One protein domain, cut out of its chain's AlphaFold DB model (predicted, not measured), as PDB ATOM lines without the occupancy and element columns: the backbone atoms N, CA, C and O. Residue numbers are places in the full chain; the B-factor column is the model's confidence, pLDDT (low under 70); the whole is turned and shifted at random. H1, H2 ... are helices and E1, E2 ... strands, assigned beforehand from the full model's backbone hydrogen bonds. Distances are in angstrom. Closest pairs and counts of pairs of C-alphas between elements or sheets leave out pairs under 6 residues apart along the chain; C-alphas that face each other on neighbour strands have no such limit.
ATOM      1  N   PRO A  94     249.067 217.121 286.217       79.06
ATOM      2  CA  PRO A  94     248.421 217.603 284.998       79.06
ATOM      3  C   PRO A  94     247.323 218.641 285.277       79.06
ATOM      4  O   PRO A  94     246.987 219.431 284.393       79.06
ATOM      5  N   ARG A  95     246.790 218.678 286.504       84.62
ATOM      6  CA  ARG A  95     245.869 219.718 286.962       84.62
ATOM      7  C   ARG A  95     246.515 221.099 286.995       84.62
ATOM      8  O   ARG A  95     245.845 222.055 286.631       84.62
ATOM      9  N   ASP A  96     247.801 221.215 287.314       84.50
ATOM     10  CA  ASP A  96     248.512 222.499 287.349       84.50
ATOM     11  C   ASP A  96     248.590 223.128 285.949       84.50
ATOM     12  O   ASP A  96     248.328 224.318 285.764       84.50
ATOM     13  N   ALA A  97     248.881 222.319 284.927       80.81
ATOM     14  CA  ALA A  97     248.894 222.768 283.535       80.81
ATOM     15  C   ALA A  97     247.494 223.167 283.035       80.81
ATOM     16  O   ALA A  97     247.339 224.155 282.311       80.81
ATOM     17  N   PHE A  98     246.469 222.418 283.443       83.50
ATOM     18  CA  PHE A  98     245.083 222.748 283.134       83.50
ATOM     19  C   PHE A  98     244.646 224.050 283.814       83.50
ATOM     20  O   PHE A  98     244.103 224.924 283.148       83.50
ATOM     21  N   GLU A  99     244.963 224.235 285.096       86.38
ATOM     22  CA  GLU A  99     244.595 225.421 285.877       86.38
ATOM     23  C   GLU A  99     245.318 226.702 285.430       86.38
ATOM     24  O   GLU A  99     244.757 227.794 285.541       86.38
ATOM     25  N   ARG A 100     246.528 226.593 284.857       82.69
ATOM     26  CA  ARG A 100     247.210 227.722 284.187       82.69
ATOM     27  C   ARG A 100     246.411 228.258 282.997       82.69
ATOM     28  O   ARG A 100     246.464 229.453 282.713       82.69
ATOM     29  N   THR A 101     245.694 227.376 282.306       79.75
ATOM     30  CA  THR A 101     244.920 227.705 281.100       79.75
ATOM     31  C   THR A 101     243.475 228.061 281.448       79.75
ATOM     32  O   THR A 101     242.901 228.992 280.886       79.75
ATOM     33  N   PHE A 102     242.893 227.346 282.411       83.06
ATOM     34  CA  PHE A 102     241.495 227.452 282.796       83.06
ATOM     35  C   PHE A 102     241.373 227.721 284.296       83.06
ATOM     36  O   PHE A 102     241.657 226.859 285.123       83.06
ATOM     37  N   LYS A 103     240.904 228.917 284.667       83.06
ATOM     38  CA  LYS A 103     240.742 229.283 286.082       83.06
ATOM     39  C   LYS A 103     239.683 228.411 286.764       83.06
ATOM     40  O   LYS A 103     238.556 228.324 286.282       83.06
ATOM     41  N   MET A 104     240.032 227.835 287.915       84.06
ATOM     42  CA  MET A 104     239.132 226.986 288.701       84.06
ATOM     43  C   MET A 104     237.933 227.784 289.262       84.06
ATOM     44  O   MET A 104     238.135 228.816 289.910       84.06
ATOM     45  N   PRO A 105     236.681 227.335 289.043       83.69
ATOM     46  CA  PRO A 105     235.485 227.951 289.618       83.69
ATOM     47  C   PRO A 105     235.387 227.780 291.140       83.69
ATOM     48  O   PRO A 105     235.927 226.836 291.707       83.69
ATOM     49  N   LYS A 106     234.609 228.649 291.805       81.44
ATOM     50  CA  LYS A 106     234.440 228.652 293.275       81.44
ATOM     51  C   LYS A 106     233.897 227.343 293.860       81.44
ATOM     52  O   LYS A 106     234.279 226.980 294.965       81.44
ATOM     53  N   HIS A 107     233.013 226.654 293.138       85.31
ATOM     54  CA  HIS A 107     232.332 225.441 293.615       85.31
ATOM     55  C   HIS A 107     232.989 224.149 293.106       85.31
ATOM     56  O   HIS A 107     232.322 223.129 292.923       85.31
ATOM     57  N   VAL A 108     234.288 224.211 292.809       84.94
ATOM     58  CA  VAL A 108     235.093 223.091 292.327       84.94
ATOM     59  C   VAL A 108     236.279 222.906 293.264       84.94
ATOM     60  O   VAL A 108     236.973 223.865 293.592       84.94
ATOM     61  N   THR A 109     236.536 221.664 293.665       88.69
ATOM     62  CA  THR A 109     237.751 221.286 294.397       88.69
ATOM     63  C   THR A 109     238.476 220.161 293.678       88.69
ATOM     64  O   THR A 109     237.845 219.310 293.047       88.69
ATOM     65  N   ARG A 110     239.805 220.106 293.807       90.44
ATOM     66  CA  ARG A 110     240.574 218.916 293.427       90.44
ATOM     67  C   ARG A 110     240.092 217.722 294.261       90.44
ATOM     68  O   ARG A 110     239.926 217.837 295.474       90.44
ATOM     69  N   CYS A 111     239.862 216.584 293.613       83.94
ATOM     70  CA  CYS A 111     239.460 215.333 294.256       83.94
ATOM     71  C   CYS A 111     240.061 214.142 293.498       83.94
ATOM     72  O   CYS A 111     239.881 214.019 292.285       83.94
ATOM     73  N   GLY A 112     240.804 213.277 294.195       84.94
ATOM     74  CA  GLY A 112     241.526 212.166 293.567       84.94
ATOM     75  C   GLY A 112     242.460 212.656 292.457       84.94
ATOM     76  O   GLY A 112     243.301 213.523 292.694       84.94
ATOM     77  N   THR A 113     242.274 212.139 291.240       80.00
ATOM     78  CA  THR A 113     243.002 212.530 290.015       80.00
ATOM     79  C   THR A 113     242.260 213.572 289.165       80.00
ATOM     80  O   THR A 113     242.664 213.853 288.039       80.00
ATOM     81  N   GLY A 114     241.165 214.146 289.670       84.31
ATOM     82  CA  GLY A 114     240.338 215.109 288.947       84.31
ATOM     83  C   GLY A 114     239.736 216.164 289.866       84.31
ATOM     84  O   GLY A 114     240.405 216.646 290.787       84.31
ATOM     85  N   TYR A 115     238.482 216.521 289.597       87.75
ATOM     86  CA  TYR A 115     237.754 217.565 290.307       87.75
ATOM     87  C   TYR A 115     236.372 217.081 290.745       87.75
ATOM     88  O   TYR A 115     235.754 216.250 290.080       87.75
ATOM     89  N   ALA A 116     235.884 217.626 291.854       85.06
ATOM     90  CA  ALA A 116     234.546 217.394 292.372       85.06
ATOM     91  C   ALA A 116     233.817 218.723 292.587       85.06
ATOM     92  O   ALA A 116     234.431 219.748 292.888       85.06
ATOM     93  N   VAL A 117     232.494 218.679 292.446       84.31
ATOM     94  CA  VAL A 117     231.616 219.807 292.751       84.31
ATOM     95  C   VAL A 117     231.403 219.875 294.264       84.31
ATOM     96  O   VAL A 117     231.138 218.849 294.888       84.31
ATOM     97  N   THR A 118     231.508 221.064 294.856       82.19
ATOM     98  CA  THR A 118     231.330 221.261 296.307       82.19
ATOM     99  C   THR A 118     229.918 221.699 296.706       82.19
ATOM    100  O   THR A 118     229.600 221.681 297.892       82.19
ATOM    101  N   GLU A 119     229.054 222.053 295.744       75.56
ATOM    102  CA  GLU A 119     227.682 222.523 295.981       75.56
ATOM    103  C   GLU A 119     226.661 221.969 294.972       75.56
ATOM    104  O   GLU A 119     226.939 221.783 293.787       75.56
ATOM    105  N   TYR A 120     225.432 221.743 295.439       56.88
ATOM    106  CA  TYR A 120     224.312 221.324 294.597       56.88
ATOM    107  C   TYR A 120     223.871 222.485 293.677       56.88
ATOM    108  O   TYR A 120     223.715 223.609 294.145       56.88
ATOM    109  N   SER A 121     223.654 222.219 292.381       61.69
ATOM    110  CA  SER A 121     223.297 223.208 291.332       61.69
ATOM    111  C   SER A 121     224.419 224.133 290.825       61.69
ATOM    112  O   SER A 121     224.140 225.161 290.204       61.69
ATOM    113  N   ALA A 122     225.691 223.770 290.997       65.81
ATOM    114  CA  ALA A 122     226.806 224.495 290.386       65.81
ATOM    115  C   ALA A 122     227.033 224.062 288.919       65.81
ATOM    116  O   ALA A 122     227.976 223.342 288.602       65.81
ATOM    117  N   TRP A 123     226.172 224.506 288.001       66.38
ATOM    118  CA  TRP A 123     226.241 224.158 286.568       66.38
ATOM    119  C   TRP A 123     227.620 224.424 285.942       66.38
ATOM    120  O   TRP A 123     228.180 223.555 285.280       66.38
ATOM    121  N   LEU A 124     228.230 225.566 286.276       65.25
ATOM    122  CA  LEU A 124     229.585 225.925 285.837       65.25
ATOM    123  C   LEU A 124     230.668 224.953 286.347       65.25
ATOM    124  O   LEU A 124     231.711 224.798 285.715       65.25
ATOM    125  N   ALA A 125     230.436 224.287 287.482       72.12
ATOM    126  CA  ALA A 125     231.357 223.294 288.031       72.12
ATOM    127  C   ALA A 125     231.314 221.978 287.237       72.12
ATOM    128  O   ALA A 125     232.352 221.345 287.037       72.12
ATOM    129  N   HIS A 126     230.143 221.590 286.723       74.81
ATOM    130  CA  HIS A 126     230.017 220.432 285.834       74.81
ATOM    131  C   HIS A 126     230.713 220.655 284.489       74.81
ATOM    132  O   HIS A 126     231.386 219.746 283.998       74.81
ATOM    133  N   ASP A 127     230.607 221.858 283.924       79.56
ATOM    134  CA  ASP A 127     231.299 222.208 282.678       79.56
ATOM    135  C   ASP A 127     232.819 222.170 282.851       79.56
ATOM    136  O   ASP A 127     233.530 221.653 281.992       79.56
ATOM    137  N   PHE A 128     233.322 222.617 284.004       82.62
ATOM    138  CA  PHE A 128     234.748 222.555 284.319       82.62
ATOM    139  C   PHE A 128     235.270 221.112 284.421       82.62
ATOM    140  O   PHE A 128     236.333 220.802 283.885       82.62
ATOM    141  N   ILE A 129     234.504 220.206 285.040       83.25
ATOM    142  CA  ILE A 129     234.847 218.773 285.099       83.25
ATOM    143  C   ILE A 129     234.837 218.153 283.693       83.25
ATOM    144  O   ILE A 129     235.751 217.412 283.340       83.25
ATOM    145  N   ARG A 130     233.843 218.478 282.857       81.19
ATOM    146  CA  ARG A 130     233.777 217.994 281.463       81.19
ATOM    147  C   ARG A 130     234.949 218.495 280.626       81.19
ATOM    148  O   ARG A 130     235.540 217.730 279.870       81.19
ATOM    149  N   MET A 131     235.303 219.764 280.795       82.44
ATOM    150  CA  MET A 131     236.451 220.375 280.140       82.44
ATOM    151  C   MET A 131     237.765 219.714 280.574       82.44
ATOM    152  O   MET A 131     238.624 219.470 279.731       82.44
ATOM    153  N   TRP A 132     237.902 219.356 281.855       86.12
ATOM    154  CA  TRP A 132     239.041 218.588 282.365       86.12
ATOM    155  C   TRP A 132     239.158 217.204 281.716       86.12
ATOM    156  O   TRP A 132     240.244 216.819 281.288       86.12
ATOM    157  N   GLU A 133     238.053 216.463 281.600       83.81
ATOM    158  CA  GLU A 133     238.053 215.150 280.945       83.81
ATOM    159  C   GLU A 133     238.417 215.249 279.457       83.81
ATOM    160  O   GLU A 133     239.262 214.489 278.978       83.81
ATOM    161  N   GLY A 134     237.863 216.235 278.742       79.62
ATOM    162  CA  GLY A 134     238.209 216.496 277.342       79.62
ATOM    163  C   GLY A 134     239.679 216.880 277.166       79.62
ATOM    164  O   GLY A 134     240.378 216.323 276.323       79.62
ATOM    165  N   TRP A 135     240.188 217.771 278.017       83.94
ATOM    166  CA  TRP A 135     241.589 218.182 277.993       83.94
ATOM    167  C   TRP A 135     242.541 217.022 278.306       83.94
ATOM    168  O   TRP A 135     243.542 216.855 277.610       83.94
ATOM    169  N   LYS A 136     242.217 216.171 279.289       82.19
ATOM    170  CA  LYS A 136     242.972 214.939 279.566       82.19
ATOM    171  C   LYS A 136     242.971 213.995 278.373       82.19
ATOM    172  O   LYS A 136     244.025 213.458 278.057       82.19
ATOM    173  N   ALA A 137     241.824 213.783 277.728       72.44
ATOM    174  CA  ALA A 137     241.724 212.912 276.563       72.44
ATOM    175  C   ALA A 137     242.573 213.445 275.402       72.44
ATOM    176  O   ALA A 137     243.347 212.691 274.820       72.44
ATOM    177  N   CYS A 138     242.519 214.752 275.130       67.50
ATOM    178  CA  CYS A 138     243.374 215.394 274.133       67.50
ATOM    179  C   CYS A 138     244.855 215.290 274.503       67.50
ATOM    180  O   CYS A 138     245.663 214.915 273.664       67.50
ATOM    181  N   ARG A 139     245.230 215.562 275.757       72.81
ATOM    182  CA  ARG A 139     246.620 215.456 276.220       72.81
ATOM    183  C   ARG A 139     247.128 214.019 276.166       72.81
ATOM    184  O   ARG A 139     248.261 213.796 275.760       72.81
ATOM    185  N   ALA A 140     246.309 213.047 276.552       66.56
ATOM    186  CA  ALA A 140     246.628 211.631 276.436       66.56
ATOM    187  C   ALA A 140     246.787 211.241 274.966       66.56
ATOM    188  O   ALA A 140     247.783 210.623 274.628       66.56
ATOM    189  N   ALA A 141     245.884 211.670 274.083       60.66
ATOM    190  CA  ALA A 141     246.008 211.456 272.645       60.66
ATOM    191  C   ALA A 141     247.260 212.128 272.062       60.66
ATOM    192  O   ALA A 141     247.905 211.542 271.210       60.66
ATOM    193  N   MET A 142     247.655 213.309 272.547       61.94
ATOM    194  CA  MET A 142     248.893 213.987 272.144       61.94
ATOM    195  C   MET A 142     250.144 213.266 272.653       61.94
ATOM    196  O   MET A 142     251.118 213.162 271.920       61.94
ATOM    197  N   LEU A 143     250.124 212.738 273.879       61.31
ATOM    198  CA  LEU A 143     251.212 211.913 274.416       61.31
ATOM    199  C   LEU A 143     251.308 210.571 273.683       61.31
ATOM    200  O   LEU A 143     252.402 210.127 273.358       61.31
ATOM    201  N   GLN A 144     250.165 209.962 273.369       50.06
ATOM    202  CA  GLN A 144     250.086 208.753 272.555       50.06
ATOM    203  C   GLN A 144     250.461 209.032 271.095       50.06
ATOM    204  O   GLN A 144     251.059 208.180 270.469       50.06
ATOM    205  N   ALA A 145     250.204 210.226 270.556       47.41
ATOM    206  CA  ALA A 145     250.660 210.643 269.226       47.41
ATOM    207  C   ALA A 145     252.140 211.075 269.213       47.41
ATOM    208  O   ALA A 145     252.784 211.033 268.166       47.41
ATOM    209  N   GLY A 146     252.695 211.444 270.374       42.34
ATOM    210  CA  GLY A 146     254.136 211.554 270.630       42.34
ATOM    211  C   GLY A 146     254.829 210.191 270.730       42.34
ATOM    212  O   GLY A 146     256.034 210.107 270.524       42.34
ATOM    213  N   ASN A 147     254.040 209.133 270.934       40.81
ATOM    214  CA  ASN A 147     254.343 207.752 270.580       40.81
ATOM    215  C   ASN A 147     253.561 207.365 269.311       40.81
ATOM    216  O   ASN A 147     252.861 206.353 269.260       40.81
ATOM    217  N   SER A 148     253.718 208.151 268.237       36.78
ATOM    218  CA  SER A 148     253.647 207.572 266.887       36.78
ATOM    219  C   SER A 148     254.377 206.225 266.946       36.78
ATOM    220  O   SER A 148     255.403 206.186 267.642       36.78
TER     221      SER A 148
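AT A GLANCE: This is residues 94 to 148 of the 221 residues of the protein "DUF551 domain-containing protein" of Citrobacter braakii (UniProt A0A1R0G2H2). A small hairpin of two strands, E1 and E2, packs on the first part of one long helix, H2, with E2 nearer to the helix than E1, and a short helix, H1, lies close by and crosses the line of H2 steeply. H2 makes the longest axis, and its last residues, 140 to 146, stick out together with 147 and 148 as a free arm. The printed part has 55 residues, with two named helices and two named strands in the order H1, E1, E2, H2; the sheet E1 - E2 is antiparallel and the class is mostly helix. The whole is only just loose, close to compact, with a radius of gyration of the C-alphas of 12.4 A, and it spans 43 by 19 by 17 A.

IN THESE COORDINATES: E1 is residues 108 to 111, beginning at C-alpha 108 (235.093, 223.091, 292.327). E2 is residues 114 to 117, 10.6 A from first to last C-alpha. H2, residues 123 to 146, is 34.5 A long, from C-alpha 123 at (226.241, 224.158, 286.568) to C-alpha 146 at (254.136, 211.554, 270.630). H1, residues 94 to 101, is 11.4 A long and begins at C-alpha 94 (248.421, 217.603, 284.998).

HOW THE PARTS SIT: E1 and E2 form a hairpin of antiparallel neighbours, their directions 136 degrees apart. N 109 and O 116 are within hydrogen-bond range at 3.0 A, and N 116 and O 109 at 2.8 A. E2 has 7 pairs of C-alphas within 8 A of H2, the closest being those of Val 117 and Ala 125, 5.9 A apart. E1 has 1 such pair with H2, the C-alphas of Val 108 and Ala 125, 5.7 A apart. H1 and H2 are close but not clearly touching; their closest C-alphas, those of Phe 98 and Trp 132, are 7.4 A apart. The two helices run opposite ways at a steep tilt of 67 degrees. The closest C-alphas of H1 and E2, those of Arg 95 and Gly 114, are 7.5 A apart. In H2 every O i to N i+4 pair is within hydrogen-bond range; in H1 3 of 4 are.

THE WHOLE: The C-alphas farthest apart in the domain, those of Tyr 120 and Ser 148, are 42.6 A apart. Residues 140 to 148 stand free; without them the body of 46 residues spans 29 by 19 by 15 A. The printed part has no cut. The links from E1 to E2 and from E2 to H2 are tight, and the link from H1 to E1 is short. The mean pLDDT of the printed part is 75.3; residues 120 to 124, 138 and 140 to 148 are under 70.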